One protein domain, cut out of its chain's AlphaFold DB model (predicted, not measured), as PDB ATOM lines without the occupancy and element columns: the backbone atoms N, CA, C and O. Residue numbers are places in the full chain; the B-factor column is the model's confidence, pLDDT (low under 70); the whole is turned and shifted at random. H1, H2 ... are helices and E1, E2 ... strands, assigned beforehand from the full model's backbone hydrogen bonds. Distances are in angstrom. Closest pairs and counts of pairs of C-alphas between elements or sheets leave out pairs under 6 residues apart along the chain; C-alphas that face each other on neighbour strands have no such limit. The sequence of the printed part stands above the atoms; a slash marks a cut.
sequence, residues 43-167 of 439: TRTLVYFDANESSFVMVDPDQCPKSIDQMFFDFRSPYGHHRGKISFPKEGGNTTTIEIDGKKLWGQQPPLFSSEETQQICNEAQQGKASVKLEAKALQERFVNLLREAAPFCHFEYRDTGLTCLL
ATOM      1  N   THR A  43     -38.334  -7.169 -37.578       58.50
ATOM      2  CA  THR A  43     -38.081  -6.363 -36.382       58.50
ATOM      3  C   THR A  43     -36.614  -5.959 -36.360       58.50
ATOM      4  O   THR A  43     -35.756  -6.713 -35.913       58.50
ATOM      5  N   ARG A  44     -36.314  -4.761 -36.867       65.44
ATOM      6  CA  ARG A  44     -34.983  -4.155 -36.757       65.44
ATOM      7  C   ARG A  44     -34.730  -3.736 -35.314       65.44
ATOM      8  O   ARG A  44     -35.578  -3.085 -34.703       65.44
ATOM      9  N   THR A  45     -33.546  -4.052 -34.801       67.00
ATOM     10  CA  THR A  45     -33.118  -3.631 -33.463       67.00
ATOM     11  C   THR A  45     -32.330  -2.328 -33.550       67.00
ATOM     12  O   THR A  45     -31.441  -2.191 -34.393       67.00
ATOM     13  N   LEU A  46     -32.647  -1.373 -32.673       69.19
ATOM     14  CA  LEU A  46     -31.889  -0.133 -32.516       69.19
ATOM     15  C   LEU A  46     -30.842  -0.320 -31.422       69.19
ATOM     16  O   LEU A  46     -31.176  -0.685 -30.299       69.19
ATOM     17  N   VAL A  47     -29.579  -0.044 -31.716       68.94
ATOM     18  CA  VAL A  47     -28.513  -0.065 -30.706       68.94
ATOM     19  C   VAL A  47     -27.958   1.335 -30.543       68.94
ATOM     20  O   VAL A  47     -27.563   1.934 -31.534       68.94
ATOM     21  N   TYR A  48     -27.956   1.851 -29.315       70.69
ATOM     22  CA  TYR A  48     -27.522   3.198 -28.972       70.69
ATOM     23  C   TYR A  48     -26.115   3.180 -28.369       70.69
ATOM     24  O   TYR A  48     -25.771   2.315 -27.560       70.69
ATOM     25  N   PHE A  49     -25.305   4.167 -28.738       68.12
ATOM     26  CA  PHE A  49     -23.889   4.251 -28.332       68.12
ATOM     27  C   PHE A  49     -23.575   5.504 -27.512       68.12
ATOM     28  O   PHE A  49     -22.433   5.753 -27.121       68.12
ATOM     29  N   ASP A  50     -24.603   6.300 -27.238       65.94
ATOM     30  CA  ASP A  50     -24.538   7.418 -26.319       65.94
ATOM     31  C   ASP A  50     -25.640   7.304 -25.258       65.94
ATOM     32  O   ASP A  50     -26.663   6.636 -25.431       65.94
ATOM     33  N   ALA A  51     -25.400   7.945 -24.113       65.06
ATOM     34  CA  ALA A  51     -26.323   7.914 -22.980       65.06
ATOM     35  C   ALA A  51     -27.689   8.543 -23.320       65.06
ATOM     36  O   ALA A  51     -28.706   8.167 -22.728       65.06
ATOM     37  N   ASN A  52     -27.694   9.455 -24.298       68.19
ATOM     38  CA  ASN A  52     -28.819  10.299 -24.691       68.19
ATOM     39  C   ASN A  52     -29.681   9.716 -25.816       68.19
ATOM     40  O   ASN A  52     -30.652  10.357 -26.213       68.19
ATOM     41  N   GLU A  53     -29.359   8.514 -26.294       74.56
ATOM     42  CA  GLU A  53     -30.081   7.816 -27.361       74.56
ATOM     43  C   GLU A  53     -30.146   8.627 -28.678       74.56
ATOM     44  O   GLU A  53     -31.081   8.486 -29.463       74.56
ATOM     45  N   SER A  54     -29.138   9.475 -28.935       67.94
ATOM     46  CA  SER A  54     -29.027  10.329 -30.133       67.94
ATOM     47  C   SER A  54     -28.238   9.697 -31.283       67.94
ATOM     48  O   SER A  54     -28.380  10.111 -32.432       67.94
ATOM     49  N   SER A  55     -27.423   8.684 -30.997       73.12
ATOM     50  CA  SER A  55     -26.622   7.970 -31.995       73.12
ATOM     51  C   SER A  55     -26.949   6.490 -31.938       73.12
ATOM     52  O   SER A  55     -26.766   5.857 -30.893       73.12
ATOM     53  N   PHE A  56     -27.420   5.937 -33.055       73.81
ATOM     54  CA  PHE A  56     -27.873   4.557 -33.116       73.81
ATOM     55  C   PHE A  56     -27.515   3.840 -34.414       73.81
ATOM     56  O   PHE A  56     -27.377   4.424 -35.483       73.81
ATOM     57  N   VAL A  57     -27.406   2.523 -34.324       74.88
ATOM     58  CA  VAL A  57     -27.261   1.614 -35.458       74.88
ATOM     59  C   VAL A  57     -28.570   0.862 -35.605       74.88
ATOM     60  O   VAL A  57     -29.154   0.423 -34.613       74.88
ATOM     61  N   MET A  58     -29.022   0.710 -36.848       70.12
ATOM     62  CA  MET A  58     -30.099  -0.222 -37.161       70.12
ATOM     63  C   MET A  58     -29.488  -1.561 -37.543       70.12
ATOM     64  O   MET A  58     -28.718  -1.637 -38.500       70.12
ATOM     65  N   VAL A  59     -29.859  -2.607 -36.814       71.19
ATOM     66  CA  VAL A  59     -29.366  -3.965 -37.034       71.19
ATOM     67  C   VAL A  59     -30.501  -4.832 -37.556       71.19
ATOM     68  O   VAL A  59     -31.599  -4.826 -36.994       71.19
ATOM     69  N   ASP A  60     -30.228  -5.572 -38.628       71.56
ATOM     70  CA  ASP A  60     -31.079  -6.661 -39.100       71.56
ATOM     71  C   ASP A  60     -30.635  -7.965 -38.403       71.56
ATOM     72  O   ASP A  60     -29.521  -8.433 -38.666       71.56
ATOM     73  N   PRO A  61     -31.449  -8.538 -37.493       67.12
ATOM     74  CA  PRO A  61     -31.077  -9.740 -36.745       67.12
ATOM     75  C   PRO A  61     -30.738 -10.932 -37.648       67.12
ATOM     76  O   PRO A  61     -29.884 -11.744 -37.280       67.12
ATOM     77  N   ASP A  62     -31.355 -11.000 -38.833       68.94
ATOM     78  CA  ASP A  62     -31.193 -12.098 -39.792       68.94
ATOM     79  C   ASP A  62     -29.872 -12.001 -40.573       68.94
ATOM     80  O   ASP A  62     -29.378 -12.993 -41.113       68.94
ATOM     81  N   GLN A  63     -29.269 -10.808 -40.618       68.69
ATOM     82  CA  GLN A  63     -27.976 -10.559 -41.268       68.69
ATOM     83  C   GLN A  63     -26.806 -10.552 -40.274       68.69
ATOM     84  O   GLN A  63     -25.643 -10.522 -40.678       68.69
ATOM     85  N   CYS A  64     -27.082 -10.648 -38.975       68.88
ATOM     86  CA  CYS A  64     -26.062 -10.797 -37.946       68.88
ATOM     87  C   CYS A  64     -25.444 -12.208 -37.944       68.88
ATOM     88  O   CYS A  64     -26.181 -13.190 -38.036       68.88
ATOM     89  N   PRO A  65     -24.108 -12.360 -37.800       59.41
ATOM     90  CA  PRO A  65     -23.089 -11.357 -37.449       59.41
ATOM     91  C   PRO A  65     -22.351 -10.714 -38.647       59.41
ATOM     92  O   PRO A  65     -21.243 -10.213 -38.470       59.41
ATOM     93  N   LYS A  66     -22.898 -10.763 -39.870       62.72
ATOM     94  CA  LYS A  66     -22.127 -10.472 -41.093       62.72
ATOM     95  C   LYS A  66     -21.774  -8.997 -41.289       62.72
ATOM     96  O   LYS A  66     -20.655  -8.719 -41.713       62.72
ATOM     97  N   SER A  67     -22.665  -8.052 -40.983       65.88
ATOM     98  CA  SER A  67     -22.325  -6.627 -41.099       65.88
ATOM     99  C   SER A  67     -23.254  -5.700 -40.315       65.88
ATOM    100  O   SER A  67     -24.452  -5.939 -40.173       65.88
ATOM    101  N   ILE A  68     -22.681  -4.591 -39.840       76.25
ATOM    102  CA  ILE A  68     -23.422  -3.367 -39.529       76.25
ATOM    103  C   ILE A  68     -23.353  -2.501 -40.780       76.25
ATOM    104  O   ILE A  68     -22.293  -1.988 -41.121       76.25
ATOM    105  N   ASP A  69     -24.483  -2.334 -41.458       78.88
ATOM    106  CA  ASP A  69     -24.516  -1.614 -42.732       78.88
ATOM    107  C   ASP A  69     -24.581  -0.093 -42.547       78.88
ATOM    108  O   ASP A  69     -24.028   0.661 -43.352       78.88
ATOM    109  N   GLN A  70     -25.312   0.378 -41.528       85.06
ATOM    110  CA  GLN A  70     -25.636   1.797 -41.364       85.06
ATOM    111  C   GLN A  70     -25.703   2.234 -39.900       85.06
ATOM    112  O   GLN A  70     -26.278   1.552 -39.053       85.06
ATOM    113  N   MET A  71     -25.197   3.435 -39.637       85.81
ATOM    114  CA  MET A  71     -25.356   4.164 -38.381       85.81
ATOM    115  C   MET A  71     -26.035   5.503 -38.660       85.81
ATOM    116  O   MET A  71     -25.702   6.171 -39.634       85.81
ATOM    117  N   PHE A  72     -26.959   5.905 -37.799       87.56
ATOM    118  CA  PHE A  72     -27.604   7.212 -37.803       87.56
ATOM    119  C   PHE A  72     -27.185   7.972 -36.556       87.56
ATOM    120  O   PHE A  72     -26.978   7.385 -35.491       87.56
ATOM    121  N   PHE A  73     -27.027   9.277 -36.691       88.88
ATOM    122  CA  PHE A  73     -26.596  10.105 -35.583       88.88
ATOM    123  C   PHE A  73     -27.136  11.514 -35.702       88.88
ATOM    124  O   PHE A  73     -27.274  12.064 -36.793       88.88
ATOM    125  N   ASP A  74     -27.370  12.099 -34.542       90.56
ATOM    126  CA  ASP A  74     -27.905  13.432 -34.387       90.56
ATOM    127  C   ASP A  74     -26.936  14.258 -33.540       90.56
ATOM    128  O   ASP A  74     -26.421  13.802 -32.518       90.56
ATOM    129  N   PHE A  75     -26.668  15.493 -33.961       91.50
ATOM    130  CA  PHE A  75     -25.831  16.407 -33.187       91.50
ATOM    131  C   PHE A  75     -26.294  17.853 -33.320       91.50
ATOM    132  O   PHE A  75     -27.042  18.225 -34.230       91.50
ATOM    133  N   ARG A  76     -25.856  18.690 -32.381       91.19
ATOM    134  CA  ARG A  76     -26.202  20.116 -32.328       91.19
ATOM    135  C   ARG A  76     -25.027  20.984 -32.745       91.19
ATOM    136  O   ARG A  76     -23.882  20.645 -32.477       91.19
ATOM    137  N   SER A  77     -25.308  22.129 -33.348       92.06
ATOM    138  CA  SER A  77     -24.344  23.205 -33.575       92.06
ATOM    139  C   SER A  77     -24.968  24.558 -33.206       92.06
ATOM    140  O   SER A  77     -26.180  24.642 -32.954       92.06
ATOM    141  N   PRO A  78     -24.188  25.654 -33.228       89.31
ATOM    142  CA  PRO A  78     -24.738  26.998 -33.086       89.31
ATOM    143  C   PRO A  78     -25.838  27.339 -34.103       89.31
ATOM    144  O   PRO A  78     -26.641  28.224 -33.837       89.31
ATOM    145  N   TYR A  79     -25.907  26.642 -35.242       88.94
ATOM    146  CA  TYR A  79     -26.875  26.908 -36.312       88.94
ATOM    147  C   TYR A  79     -28.077  25.959 -36.324       88.94
ATOM    148  O   TYR A  79     -28.962  26.116 -37.162       88.94
ATOM    149  N   GLY A  80     -28.141  24.995 -35.403       88.25
ATOM    150  CA  GLY A  80     -29.308  24.133 -35.252       88.25
ATOM    151  C   GLY A  80     -28.970  22.684 -34.945       88.25
ATOM    152  O   GLY A  80     -27.913  22.355 -34.408       88.25
ATOM    153  N   HIS A  81     -29.925  21.817 -35.252       89.50
ATOM    154  CA  HIS A  81     -29.782  20.377 -35.138       89.50
ATOM    155  C   HIS A  81     -29.487  19.795 -36.522       89.50
ATOM    156  O   HIS A  81     -30.196  20.089 -37.481       89.50
ATOM    157  N   HIS A  82     -28.462  18.951 -36.584       91.25
ATOM    158  CA  HIS A  82     -28.000  18.275 -37.788       91.25
ATOM    159  C   HIS A  82     -28.222  16.775 -37.677       91.25
ATOM    160  O   HIS A  82     -28.120  16.217 -36.578       91.25
ATOM    161  N   ARG A  83     -28.521  16.148 -38.813       91.31
ATOM    162  CA  ARG A  83     -28.710  14.700 -38.902       91.31
ATOM    163  C   ARG A  83     -27.676  14.107 -39.827       91.31
ATOM    164  O   ARG A  83     -27.400  14.650 -40.899       91.31
ATOM    165  N   GLY A  84     -27.143  12.972 -39.417       92.00
ATOM    166  CA  GLY A  84     -26.124  12.272 -40.156       92.00
ATOM    167  C   GLY A  84     -26.383  10.781 -40.274       92.00
ATOM    168  O   GLY A  84     -27.128  10.167 -39.506       92.00
ATOM    169  N   LYS A  85     -25.742  10.197 -41.278       91.88
ATOM    170  CA  LYS A  85     -25.761   8.776 -41.574       91.88
ATOM    171  C   LYS A  85     -24.372   8.325 -42.005       91.88
ATOM    172  O   LYS A  85     -23.783   8.917 -42.899       91.88
ATOM    173  N   ILE A  86     -23.873   7.243 -41.424       90.06
ATOM    174  CA  ILE A  86     -22.686   6.532 -41.900       90.06
ATOM    175  C   ILE A  86     -23.158   5.247 -42.567       90.06
ATOM    176  O   ILE A  86     -23.962   4.514 -41.998       90.06
ATOM    177  N   SER A  87     -22.677   4.983 -43.776       89.06
ATOM    178  CA  SER A  87     -22.843   3.706 -44.464       89.06
ATOM    179  C   SER A  87     -21.486   3.025 -44.536       89.06
ATOM    180  O   SER A  87     -20.544   3.578 -45.112       89.06
ATOM    181  N   PHE A  88     -21.389   1.849 -43.927       85.12
ATOM    182  CA  PHE A  88     -20.175   1.045 -43.927       85.12
ATOM    183  C   PHE A  88     -20.122   0.177 -45.187       85.12
ATOM    184  O   PHE A  88     -21.171  -0.161 -45.751       85.12
ATOM    185  N   PRO A  89     -18.920  -0.173 -45.667       78.75
ATOM    186  CA  PRO A  89     -18.797  -1.066 -46.805       78.75
ATOM    187  C   PRO A  89     -19.419  -2.438 -46.502       78.75
ATOM    188  O   PRO A  89     -19.182  -3.020 -45.445       78.75
ATOM    189  N   LYS A  90     -20.186  -2.970 -47.460       71.25
ATOM    190  CA  LYS A  90     -20.614  -4.380 -47.463       71.25
ATOM    191  C   LYS A  90     -19.434  -5.277 -47.850       71.25
ATOM    192  O   LYS A  90     -18.472  -4.773 -48.429       71.25
ATOM    193  N   GLU A  91     -19.510  -6.581 -47.566       61.69
ATOM    194  CA  GLU A  91     -18.477  -7.566 -47.942       61.69
ATOM    195  C   GLU A  91     -17.957  -7.316 -49.380       61.69
ATOM    196  O   GLU A  91     -18.709  -7.421 -50.348       61.69
ATOM    197  N   GLY A  92     -16.679  -6.926 -49.507       59.03
ATOM    198  CA  GLY A  92     -16.014  -6.598 -50.781       59.03
ATOM    199  C   GLY A  92     -15.832  -5.102 -51.100       59.03
ATOM    200  O   GLY A  92     -15.154  -4.778 -52.072       59.03
ATOM    201  N   GLY A  93     -16.400  -4.188 -50.307       67.62
ATOM    202  CA  GLY A  93     -16.162  -2.743 -50.404       67.62
ATOM    203  C   GLY A  93     -15.100  -2.238 -49.420       67.62
ATOM    204  O   GLY A  93     -14.923  -2.810 -48.349       67.62
ATOM    205  N   ASN A  94     -14.442  -1.121 -49.749       78.19
ATOM    206  CA  ASN A  94     -13.421  -0.493 -48.887       78.19
ATOM    207  C   ASN A  94     -13.767   0.953 -48.486       78.19
ATOM    208  O   ASN A  94     -12.961   1.628 -47.850       78.19
ATOM    209  N   THR A  95     -14.939   1.447 -48.888       84.69
ATOM    210  CA  THR A  95     -15.290   2.867 -48.778       84.69
ATOM    211  C   THR A  95     -16.416   3.069 -47.779       84.69
ATOM    212  O   THR A  95     -17.506   2.520 -47.940       84.69
ATOM    213  N   THR A  96     -16.167   3.908 -46.780       87.50
ATOM    214  CA  THR A  96     -17.185   4.401 -45.854       87.50
ATOM    215  C   THR A  96     -17.783   5.678 -46.424       87.50
ATOM    216  O   THR A  96     -17.055   6.555 -46.886       87.50
ATOM    217  N   THR A  97     -19.110   5.788 -46.397       89.31
ATOM    218  CA  THR A  97     -19.825   7.008 -46.802       89.31
ATOM    219  C   THR A  97     -20.416   7.682 -45.576       89.31
ATOM    220  O   THR A  97     -21.119   7.037 -44.803       89.31
ATOM    221  N   ILE A  98     -20.173   8.977 -45.412       90.62
ATOM    222  CA  ILE A  98     -20.743   9.822 -44.365       90.62
ATOM    223  C   ILE A  98     -21.653  10.838 -45.047       90.62
ATOM    224  O   ILE A  98     -21.218  11.593 -45.910       90.62
ATOM    225  N   GLU A  99     -22.921  10.865 -44.670       91.56
ATOM    226  CA  GLU A  99     -23.900  11.829 -45.152       91.56
ATOM    227  C   GLU A  99     -24.350  12.712 -43.990       91.56
ATOM    228  O   GLU A  99     -24.812  12.180 -42.986       91.56
ATOM    229  N   ILE A 100     -24.217  14.036 -44.097       90.81
ATOM    230  CA  ILE A 100     -24.684  14.993 -43.078       90.81
ATOM    231  C   ILE A 100     -25.517  16.070 -43.764       90.81
ATOM    232  O   ILE A 100     -25.030  16.731 -44.680       90.81
ATOM    233  N   ASP A 101     -26.776  16.232 -43.352       88.75
ATOM    234  CA  ASP A 101     -27.748  17.147 -43.972       88.75
ATOM    235  C   ASP A 101     -27.812  17.016 -45.513       88.75
ATOM    236  O   ASP A 101     -27.885  18.000 -46.247       88.75
ATOM    237  N   GLY A 102     -27.733  15.780 -46.023       84.62
ATOM    238  CA  GLY A 102     -27.734  15.475 -47.460       84.62
ATOM    239  C   GLY A 102     -26.377  15.634 -48.159       84.62
ATOM    240  O   GLY A 102     -26.246  15.291 -49.339       84.62
ATOM    241  N   LYS A 103     -25.343  16.119 -47.460       85.94
ATOM    242  CA  LYS A 103     -23.983  16.206 -47.996       85.94
ATOM    243  C   LYS A 103     -23.242  14.889 -47.847       85.94
ATOM    244  O   LYS A 103     -22.981  14.471 -46.726       85.94
ATOM    245  N   LYS A 104     -22.868  14.278 -48.974       87.75
ATOM    246  CA  LYS A 104     -22.180  12.983 -49.029       87.75
ATOM    247  C   LYS A 104     -20.668  13.153 -49.139       87.75
ATOM    248  O   LYS A 104     -20.178  13.765 -50.087       87.75
ATOM    249  N   LEU A 105     -19.968  12.567 -48.179       87.94
ATOM    250  CA  LEU A 105     -18.522  12.433 -48.087       87.94
ATOM    251  C   LEU A 105     -18.175  10.943 -48.151       87.94
ATOM    252  O   LEU A 105     -18.904  10.127 -47.588       87.94
ATOM    253  N   TRP A 106     -17.086  10.559 -48.803       87.69
ATOM    254  CA  TRP A 106     -16.649   9.164 -48.845       87.69
ATOM    255  C   TRP A 106     -15.135   9.033 -48.812       87.69
ATOM    256  O   TRP A 106     -14.408   9.885 -49.307       87.69
ATOM    257  N   GLY A 107     -14.653   7.936 -48.242       84.81
ATOM    258  CA  GLY A 107     -13.231   7.627 -48.215       84.81
ATOM    259  C   GLY A 107     -12.952   6.292 -47.548       84.81
ATOM    260  O   GLY A 107     -13.851   5.646 -46.999       84.81
ATOM    261  N   GLN A 108     -11.695   5.863 -47.612       83.69
ATOM    262  CA  GLN A 108     -11.241   4.713 -46.838       83.69
ATOM    263  C   GLN A 108     -11.114   5.132 -45.380       83.69
ATOM    264  O   GLN A 108     -10.405   6.084 -45.067       83.69
ATOM    265  N   GLN A 109     -11.824   4.434 -44.502       81.75
ATOM    266  CA  GLN A 109     -11.881   4.743 -43.079       81.75
ATOM    267  C   GLN A 109     -11.678   3.460 -42.276       81.75
ATOM    268  O   GLN A 109     -12.147   2.400 -42.708       81.75
ATOM    269  N   PRO A 110     -11.001   3.520 -41.117       76.50
ATOM    270  CA  PRO A 110     -10.936   2.377 -40.225       76.50
ATOM    271  C   PRO A 110     -12.356   1.971 -39.788       76.50
ATOM    272  O   PRO A 110     -13.244   2.825 -39.692       76.50
ATOM    273  N   PRO A 111     -12.597   0.678 -39.512       79.12
ATOM    274  CA  PRO A 111     -13.898   0.225 -39.040       79.12
ATOM    275  C   PRO A 111     -14.246   0.916 -37.716       79.12
ATOM    276  O   PRO A 111     -13.428   0.983 -36.796       79.12
ATOM    277  N   LEU A 112     -15.472   1.438 -37.624       82.38
ATOM    278  CA  LEU A 112     -15.928   2.150 -36.428       82.38
ATOM    279  C   LEU A 112     -16.117   1.200 -35.235       82.38
ATOM    280  O   LEU A 112     -15.807   1.561 -34.096       82.38
ATOM    281  N   PHE A 113     -16.599  -0.011 -35.519       81.94
ATOM    282  CA  PHE A 113     -16.841  -1.077 -34.554       81.94
ATOM    283  C   PHE A 113     -15.765  -2.156 -34.672       81.94
ATOM    284  O   PHE A 113     -15.385  -2.545 -35.778       81.94
ATOM    285  N   SER A 114     -15.292  -2.668 -33.537       81.81
ATOM    286  CA  SER A 114     -14.480  -3.886 -33.521       81.81
ATOM    287  C   SER A 114     -15.337  -5.110 -33.871       81.81
ATOM    288  O   SER A 114     -16.571  -5.066 -33.834       81.81
ATOM    289  N   SER A 115     -14.695  -6.236 -34.191       81.62
ATOM    290  CA  SER A 115     -15.397  -7.510 -34.399       81.62
ATOM    291  C   SER A 115     -16.165  -7.950 -33.150       81.62
ATOM    292  O   SER A 115     -17.292  -8.423 -33.260       81.62
ATOM    293  N   GLU A 116     -15.589  -7.745 -31.963       82.62
ATOM    294  CA  GLU A 116     -16.215  -8.069 -30.675       82.62
ATOM    295  C   GLU A 116     -17.444  -7.195 -30.405       82.62
ATOM    296  O   GLU A 116     -18.501  -7.711 -30.050       82.62
ATOM    297  N   GLU A 117     -17.336  -5.883 -30.638       81.44
ATOM    298  CA  GLU A 117     -18.454  -4.943 -30.493       81.44
ATOM    299  C   GLU A 117     -19.569  -5.273 -31.488       81.44
ATOM    300  O   GLU A 117     -20.735  -5.330 -31.111       81.44
ATOM    301  N   THR A 118     -19.216  -5.567 -32.743       81.38
ATOM    302  CA  THR A 118     -20.173  -5.987 -33.779       81.38
ATOM    303  C   THR A 118     -20.907  -7.258 -33.361       81.38
ATOM    304  O   THR A 118     -22.131  -7.340 -33.465       81.38
ATOM    305  N   GLN A 119     -20.181  -8.240 -32.825       82.25
ATOM    306  CA  GLN A 119     -20.771  -9.485 -32.353       82.25
ATOM    307  C   GLN A 119     -21.661  -9.269 -31.123       82.25
ATOM    308  O   GLN A 119     -22.733  -9.865 -31.044       82.25
ATOM    309  N   GLN A 120     -21.279  -8.383 -30.198       81.00
ATOM    310  CA  GLN A 120     -22.119  -8.009 -29.061       81.00
ATOM    311  C   GLN A 120     -23.422  -7.336 -29.520       81.00
ATOM    312  O   GLN A 120     -24.501  -7.778 -29.126       81.00
ATOM    313  N   ILE A 121     -23.328  -6.323 -30.388       79.00
ATOM    314  CA  ILE A 121     -24.469  -5.623 -31.005       79.00
ATOM    315  C   ILE A 121     -25.438  -6.639 -31.622       79.00
ATOM    316  O   ILE A 121     -26.644  -6.598 -31.375       79.00
ATOM    317  N   CYS A 122     -24.892  -7.586 -32.381       79.38
ATOM    318  CA  CYS A 122     -25.654  -8.620 -33.060       79.38
ATOM    319  C   CYS A 122     -26.315  -9.630 -32.119       79.38
ATOM    320  O   CYS A 122     -27.498  -9.930 -32.278       79.38
ATOM    321  N   ASN A 123     -25.587 -10.127 -31.121       81.56
ATOM    322  CA  ASN A 123     -26.124 -11.069 -30.142       81.56
ATOM    323  C   ASN A 123     -27.291 -10.449 -29.368       81.56
ATOM    324  O   ASN A 123     -28.309 -11.097 -29.137       81.56
ATOM    325  N   GLU A 124     -27.161  -9.183 -28.976       78.56
ATOM    326  CA  GLU A 124     -28.224  -8.491 -28.259       78.56
ATOM    327  C   GLU A 124     -29.446  -8.205 -29.148       78.56
ATOM    328  O   GLU A 124     -30.580  -8.306 -28.672       78.56
ATOM    329  N   ALA A 125     -29.237  -7.931 -30.440       76.12
ATOM    330  CA  ALA A 125     -30.317  -7.815 -31.417       76.12
ATOM    331  C   ALA A 125     -31.064  -9.142 -31.632       76.12
ATOM    332  O   ALA A 125     -32.294  -9.155 -31.601       76.12
ATOM    333  N   GLN A 126     -30.342 -10.260 -31.767       79.00
ATOM    334  CA  GLN A 126     -30.920 -11.605 -31.905       79.00
ATOM    335  C   GLN A 126     -31.688 -12.059 -30.656       79.00
ATOM    336  O   GLN A 126     -32.646 -12.820 -30.754       79.00
ATOM    337  N   GLN A 127     -31.324 -11.551 -29.477       78.69
ATOM    338  CA  GLN A 127     -32.065 -11.779 -28.232       78.69
ATOM    339  C   GLN A 127     -33.385 -10.988 -28.146       78.69
ATOM    340  O   GLN A 127     -34.049 -11.019 -27.109       78.69
ATOM    341  N   GLY A 128     -33.774 -10.260 -29.199       67.62
ATOM    342  CA  GLY A 128     -35.026  -9.506 -29.251       67.62
ATOM    343  C   GLY A 128     -35.049  -8.294 -28.317       67.62
ATOM    344  O   GLY A 128     -36.123  -7.793 -27.974       67.62
ATOM    345  N   LYS A 129     -33.881  -7.809 -27.869       70.56
ATOM    346  CA  LYS A 129     -33.820  -6.563 -27.104       70.56
ATOM    347  C   LYS A 129     -34.200  -5.403 -28.018       70.56
ATOM    348  O   LYS A 129     -33.615  -5.232 -29.075       70.56
ATOM    349  N   ALA A 130     -35.141  -4.570 -27.576       62.41
ATOM    350  CA  ALA A 130     -35.567  -3.393 -28.336       62.41
ATOM    351  C   ALA A 130     -34.491  -2.292 -28.404       62.41
ATOM    352  O   ALA A 130     -34.507  -1.474 -29.323       62.41
ATOM    353  N   SER A 131     -33.587  -2.252 -27.419       65.50
ATOM    354  CA  SER A 131     -32.497  -1.280 -27.344       65.50
ATOM    355  C   SER A 131     -31.321  -1.792 -26.519       65.50
ATOM    356  O   SER A 131     -31.529  -2.386 -25.459       65.50
ATOM    357  N   VAL A 132     -30.104  -1.479 -26.958       66.75
ATOM    358  CA  VAL A 132     -28.839  -1.825 -26.289       66.75
ATOM    359  C   VAL A 132     -28.028  -0.550 -26.092       66.75
ATOM    360  O   VAL A 132     -27.989   0.263 -27.010       66.75
ATOM    361  N   LYS A 133     -27.402  -0.358 -24.922       68.88
ATOM    362  CA  LYS A 133     -26.493   0.772 -24.661       68.88
ATOM    363  C   LYS A 133     -25.053   0.285 -24.593       68.88
ATOM    364  O   LYS A 133     -24.714  -0.505 -23.717       68.88
ATOM    365  N   LEU A 134     -24.219   0.774 -25.503       69.56
ATOM    366  CA  LEU A 134     -22.786   0.490 -25.546       69.56
ATOM    367  C   LEU A 134     -22.013   1.725 -25.091       69.56
ATOM    368  O   LEU A 134     -21.623   2.570 -25.891       69.56
ATOM    369  N   GLU A 135     -21.806   1.845 -23.782       62.72
ATOM    370  CA  GLU A 135     -21.039   2.945 -23.186       62.72
ATOM    371  C   GLU A 135     -19.531   2.646 -23.229       62.72
ATOM    372  O   GLU A 135     -18.877   2.439 -22.208       62.72
ATOM    373  N   ALA A 136     -18.958   2.607 -24.435       68.69
ATOM    374  CA  ALA A 136     -17.520   2.455 -24.634       68.69
ATOM    375  C   ALA A 136     -16.888   3.802 -25.013       68.69
ATOM    376  O   ALA A 136     -17.054   4.291 -26.132       68.69
ATOM    377  N   LYS A 137     -16.098   4.385 -24.101       78.31
ATOM    378  CA  LYS A 137     -15.350   5.633 -24.348       78.31
ATOM    379  C   LYS A 137     -14.517   5.570 -25.640       78.31
ATOM    380  O   LYS A 137     -14.486   6.530 -26.401       78.31
ATOM    381  N   ALA A 138     -13.913   4.415 -25.927       80.94
ATOM    382  CA  ALA A 138     -13.133   4.192 -27.143       80.94
ATOM    383  C   ALA A 138     -13.971   4.305 -28.431       80.94
ATOM    384  O   ALA A 138     -13.502   4.856 -29.424       80.94
ATOM    385  N   LEU A 139     -15.220   3.826 -28.423       81.19
ATOM    386  CA  LEU A 139     -16.122   3.946 -29.569       81.19
ATOM    387  C   LEU A 139     -16.528   5.406 -29.802       81.19
ATOM    388  O   LEU A 139     -16.507   5.879 -30.936       81.19
ATOM    389  N   GLN A 140     -16.842   6.132 -28.725       84.00
ATOM    390  CA  GLN A 140     -17.141   7.562 -28.794       84.00
ATOM    391  C   GLN A 140     -15.960   8.360 -29.360       84.00
ATOM    392  O   GLN A 140     -16.165   9.234 -30.199       84.00
ATOM    393  N   GLU A 141     -14.729   8.032 -28.957       86.75
ATOM    394  CA  GLU A 141     -13.507   8.642 -29.492       86.75
ATOM    395  C   GLU A 141     -13.306   8.329 -30.984       86.75
ATOM    396  O   GLU A 141     -13.047   9.252 -31.760       86.75
ATOM    397  N   ARG A 142     -13.483   7.070 -31.419       87.69
ATOM    398  CA  ARG A 142     -13.412   6.697 -32.849       87.69
ATOM    399  C   ARG A 142     -14.454   7.443 -33.681       87.69
ATOM    400  O   ARG A 142     -14.125   7.971 -34.740       87.69
ATOM    401  N   PHE A 143     -15.683   7.545 -33.180       87.62
ATOM    402  CA  PHE A 143     -16.761   8.265 -33.855       87.62
ATOM    403  C   PHE A 143     -16.483   9.770 -33.952       87.62
ATOM    404  O   PHE A 143     -16.622  10.358 -35.021       87.62
ATOM    405  N   VAL A 144     -16.019  10.394 -32.866       89.69
ATOM    406  CA  VAL A 144     -15.628  11.811 -32.867       89.69
ATOM    407  C   VAL A 144     -14.473  12.076 -33.835       89.69
ATOM    408  O   VAL A 144     -14.488  13.096 -34.521       89.69
ATOM    409  N   ASN A 145     -13.489  11.178 -33.930       88.19
ATOM    410  CA  ASN A 145     -12.386  11.322 -34.883       88.19
ATOM    411  C   ASN A 145     -12.873  11.248 -36.336       88.19
ATOM    412  O   ASN A 145     -12.531  12.127 -37.123       88.19
ATOM    413  N   LEU A 146     -13.754  10.296 -36.653       88.38
ATOM    414  CA  LEU A 146     -14.388  10.204 -37.970       88.38
ATOM    415  C   LEU A 146     -15.149  11.493 -38.330       88.38
ATOM    416  O   LEU A 146     -15.039  12.010 -39.441       88.38
ATOM    417  N   LEU A 147     -15.895  12.060 -37.375       89.56
ATOM    418  CA  LEU A 147     -16.609  13.320 -37.590       89.56
ATOM    419  C   LEU A 147     -15.677  14.525 -37.744       89.56
ATOM    420  O   LEU A 147     -16.008  15.444 -38.490       89.56
ATOM    421  N   ARG A 148     -14.512  14.543 -37.084       89.12
ATOM    422  CA  ARG A 148     -13.504  15.601 -37.273       89.12
ATOM    423  C   ARG A 148     -12.923  15.592 -38.681       89.12
ATOM    424  O   ARG A 148     -12.633  16.658 -39.207       89.12
ATOM    425  N   GLU A 149     -12.785  14.427 -39.303       86.62
ATOM    426  CA  GLU A 149     -12.374  14.353 -40.707       86.62
ATOM    427  C   GLU A 149     -13.471  14.886 -41.634       86.62
ATOM    428  O   GLU A 149     -13.188  15.665 -42.544       86.62
ATOM    429  N   ALA A 150     -14.730  14.524 -41.364       88.44
ATOM    430  CA  ALA A 150     -15.888  14.982 -42.132       88.44
ATOM    431  C   ALA A 150     -16.168  16.487 -41.976       88.44
ATOM    432  O   ALA A 150     -16.647  17.135 -42.907       88.44
ATOM    433  N   ALA A 151     -15.889  17.042 -40.797       89.56
ATOM    434  CA  ALA A 151     -16.182  18.415 -40.413       89.56
ATOM    435  C   ALA A 151     -15.008  19.016 -39.610       89.56
ATOM    436  O   ALA A 151     -15.118  19.210 -38.396       89.56
ATOM    437  N   PRO A 152     -13.887  19.370 -40.267       86.38
ATOM    438  CA  PRO A 152     -12.641  19.777 -39.599       86.38
ATOM    439  C   PRO A 152     -12.737  21.094 -38.817       86.38
ATOM    440  O   PRO A 152     -11.862  21.429 -38.021       86.38
ATOM    441  N   PHE A 153     -13.817  21.848 -39.011       86.38
ATOM    442  CA  PHE A 153     -14.103  23.093 -38.297       86.38
ATOM    443  C   PHE A 153     -14.924  22.871 -37.024       86.38
ATOM    444  O   PHE A 153     -15.102  23.807 -36.251       86.38
ATOM    445  N   CYS A 154     -15.415  21.655 -36.796       90.56
ATOM    446  CA  CYS A 154     -16.174  21.292 -35.612       90.56
ATOM    447  C   CYS A 154     -15.265  20.637 -34.569       90.56
ATOM    448  O   CYS A 154     -14.655  19.595 -34.806       90.56
ATOM    449  N   HIS A 155     -15.249  21.190 -33.360       92.62
ATOM    450  CA  HIS A 155     -14.810  20.452 -32.186       92.62
ATOM    451  C   HIS A 155     -16.006  19.706 -31.591       92.62
ATOM    452  O   HIS A 155     -16.870  20.310 -30.957       92.62
ATOM    453  N   PHE A 156     -16.075  18.399 -31.833       91.94
ATOM    454  CA  PHE A 156     -17.146  17.558 -31.305       91.94
ATOM    455  C   PHE A 156     -16.911  17.190 -29.836       91.94
ATOM    456  O   PHE A 156     -15.850  16.669 -29.484       91.94
ATOM    457  N   GLU A 157     -17.924  17.434 -29.007       91.25
ATOM    458  CA  GLU A 157     -17.955  17.128 -27.575       91.25
ATOM    459  C   GLU A 157     -19.316  16.517 -27.198       91.25
ATOM    460  O   GLU A 157     -20.362  16.983 -27.658       91.25
ATOM    461  N   TYR A 158     -19.318  15.490 -26.344       86.31
ATOM    462  CA  TYR A 158     -20.543  14.977 -25.728       86.31
ATOM    463  C   TYR A 158     -20.904  15.827 -24.510       86.31
ATOM    464  O   TYR A 158     -20.136  15.910 -23.555       86.31
ATOM    465  N   ARG A 159     -22.083  16.447 -24.545       86.00
ATOM    466  CA  ARG A 159     -22.660  17.217 -23.434       86.00
ATOM    467  C   ARG A 159     -23.929  16.537 -22.935       86.00
ATOM    468  O   ARG A 159     -24.452  15.641 -23.595       86.00
ATOM    469  N   ASP A 160     -24.500  17.040 -21.843       79.19
ATOM    470  CA  ASP A 160     -25.758  16.534 -21.267       79.19
ATOM    471  C   ASP A 160     -26.909  16.446 -22.286       79.19
ATOM    472  O   ASP A 160     -27.822  15.645 -22.133       79.19
ATOM    473  N   THR A 161     -26.860  17.243 -23.360       76.69
ATOM    474  CA  THR A 161     -27.890  17.287 -24.413       76.69
ATOM    475  C   THR A 161     -27.565  16.477 -25.672       76.69
ATOM    476  O   THR A 161     -28.351  16.504 -26.619       76.69
ATOM    477  N   GLY A 162     -26.440  15.755 -25.687       84.31
ATOM    478  CA  GLY A 162     -25.988  14.913 -26.794       84.31
ATOM    479  C   GLY A 162     -24.669  15.386 -27.393       84.31
ATOM    480  O   GLY A 162     -23.960  16.229 -26.830       84.31
ATOM    481  N   LEU A 163     -24.338  14.833 -28.557       89.38
ATOM    482  CA  LEU A 163     -23.175  15.254 -29.321       89.38
ATOM    483  C   LEU A 163     -23.355  16.698 -29.815       89.38
ATOM    484  O   LEU A 163     -24.387  17.067 -30.377       89.38
ATOM    485  N   THR A 164     -22.340  17.530 -29.606       91.38
ATOM    486  CA  THR A 164     -22.351  18.944 -29.989       91.38
ATOM    487  C   THR A 164     -21.109  19.269 -30.816       91.38
ATOM    488  O   THR A 164     -19.994  19.009 -30.377       91.38
ATOM    489  N   CYS A 165     -21.291  19.866 -31.996       93.69
ATOM    490  CA  CYS A 165     -20.239  20.551 -32.745       93.69
ATOM    491  C   CYS A 165     -20.052  21.959 -32.169       93.69
ATOM    492  O   CYS A 165     -20.935  22.816 -32.270       93.69
ATOM    493  N   LEU A 166     -18.878  22.213 -31.598       92.38
ATOM    494  CA  LEU A 166     -18.442  23.543 -31.199       92.38
ATOM    495  C   LEU A 166     -17.614  24.155 -32.321       92.38
ATOM    496  O   LEU A 166     -16.591  23.606 -32.727       92.38
ATOM    497  N   LEU A 167     -18.051  25.312 -32.804       91.81
ATOM    498  CA  LEU A 167     -17.301  26.074 -33.790       91.81
ATOM    499  C   LEU A 167     -16.288  26.996 -33.101       91.81
ATOM    500  O   LEU A 167     -16.568  27.522 -32.016       91.81
TER     501      LEU A 167
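AT A GLANCE: This is residues 43 to 167 of the 439 residues of an uncharacterized protein of Pseudobacteriovorax antillogorgiicola (UniProt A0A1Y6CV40). A strongly twisted sheet curls round helix H2, and H1 covers the part of the same face at E1; the opposite face holds no named helix. Strands E1 to E6 make a meander, each the antiparallel neighbour of the one before, while the hairpin of E8 and E9 joins beside E3 and short E7 beside E1. The printed part has 125 residues with two named helices and nine named strands, in the order E1 E2 E3 E4 E5 E6 H1 E7 H2 E8 E9; the class is mixed, helices and strands. The sheet is branched and mixed, with E1 and E7, and E3 and E9, as parallel pairs. The whole is compact, with a radius of gyration of the C-alphas of 14.2 A and spans of 40 by 33 by 24 A.

HOW THE PARTS SIT: Start at E1, residues 45 to 48, which forms a hairpin with E2, residues 55 to 59; N 47 and O 57 are 3.0 A apart, within hydrogen-bond range. Next comes E3, residues 70 to 77, a hairpin with E2, N 72 to O 56 at 2.8 A. E4, residues 80 to 87, forms a hairpin with E3, N 84 to O 73 at 2.8 A. E5, residues 96 to 100, forms hairpins with E4, N 85 to O 99 at 2.8 A, and with edge strand E6, residues 103 to 107, N 98 to O 105 at 2.8 A. Then find H1, residues 115 to 126, on the sheet at a height of 9.8 A, over E1 and slantwise to it at 36 degrees on the local plane; their closest C-alphas, Thr 45 and Ala 125, are 5.4 A apart. Edge strand E7, residues 131 to 133, is parallel to E1, N 48 to O 132 at 2.8 A. H2, residues 137 to 150, is on the same face as H1 but apart from it; its closest C-alpha pair with edge strand E8, residues 155 to 159, is Val 144 and Phe 156, 6.1 A. E9, residues 162 to 166, forms a hairpin with E8, N 157 to O 164 at 2.9 A, and is parallel to E3, N 165 to O 76 at 2.7 A. E2 and E9 lie on one side of E3, E4 on the other side. In H1 and H2 every O i to N i+4 pair is within hydrogen-bond range.

IN THESE COORDINATES: Find C-alpha 45 at (-33.118, -3.631, -33.463), where E1 begins. E3 spans 22.8 A, E4 23.3 A and H1 16.2 A. H2 runs 20.1 A from C-alpha 137 at (-15.350, 5.633, -24.348); E9 ends at C-alpha 166, (-18.442, 23.543, -31.199).

THE WHOLE: The C-alphas farthest apart, Asp 62 and Leu 167, are 41.1 A apart. The printed part has no cut, and no link is long. Look for pLDDT under 70 at 28 residues, among them 61 to 67 and 130 to 136.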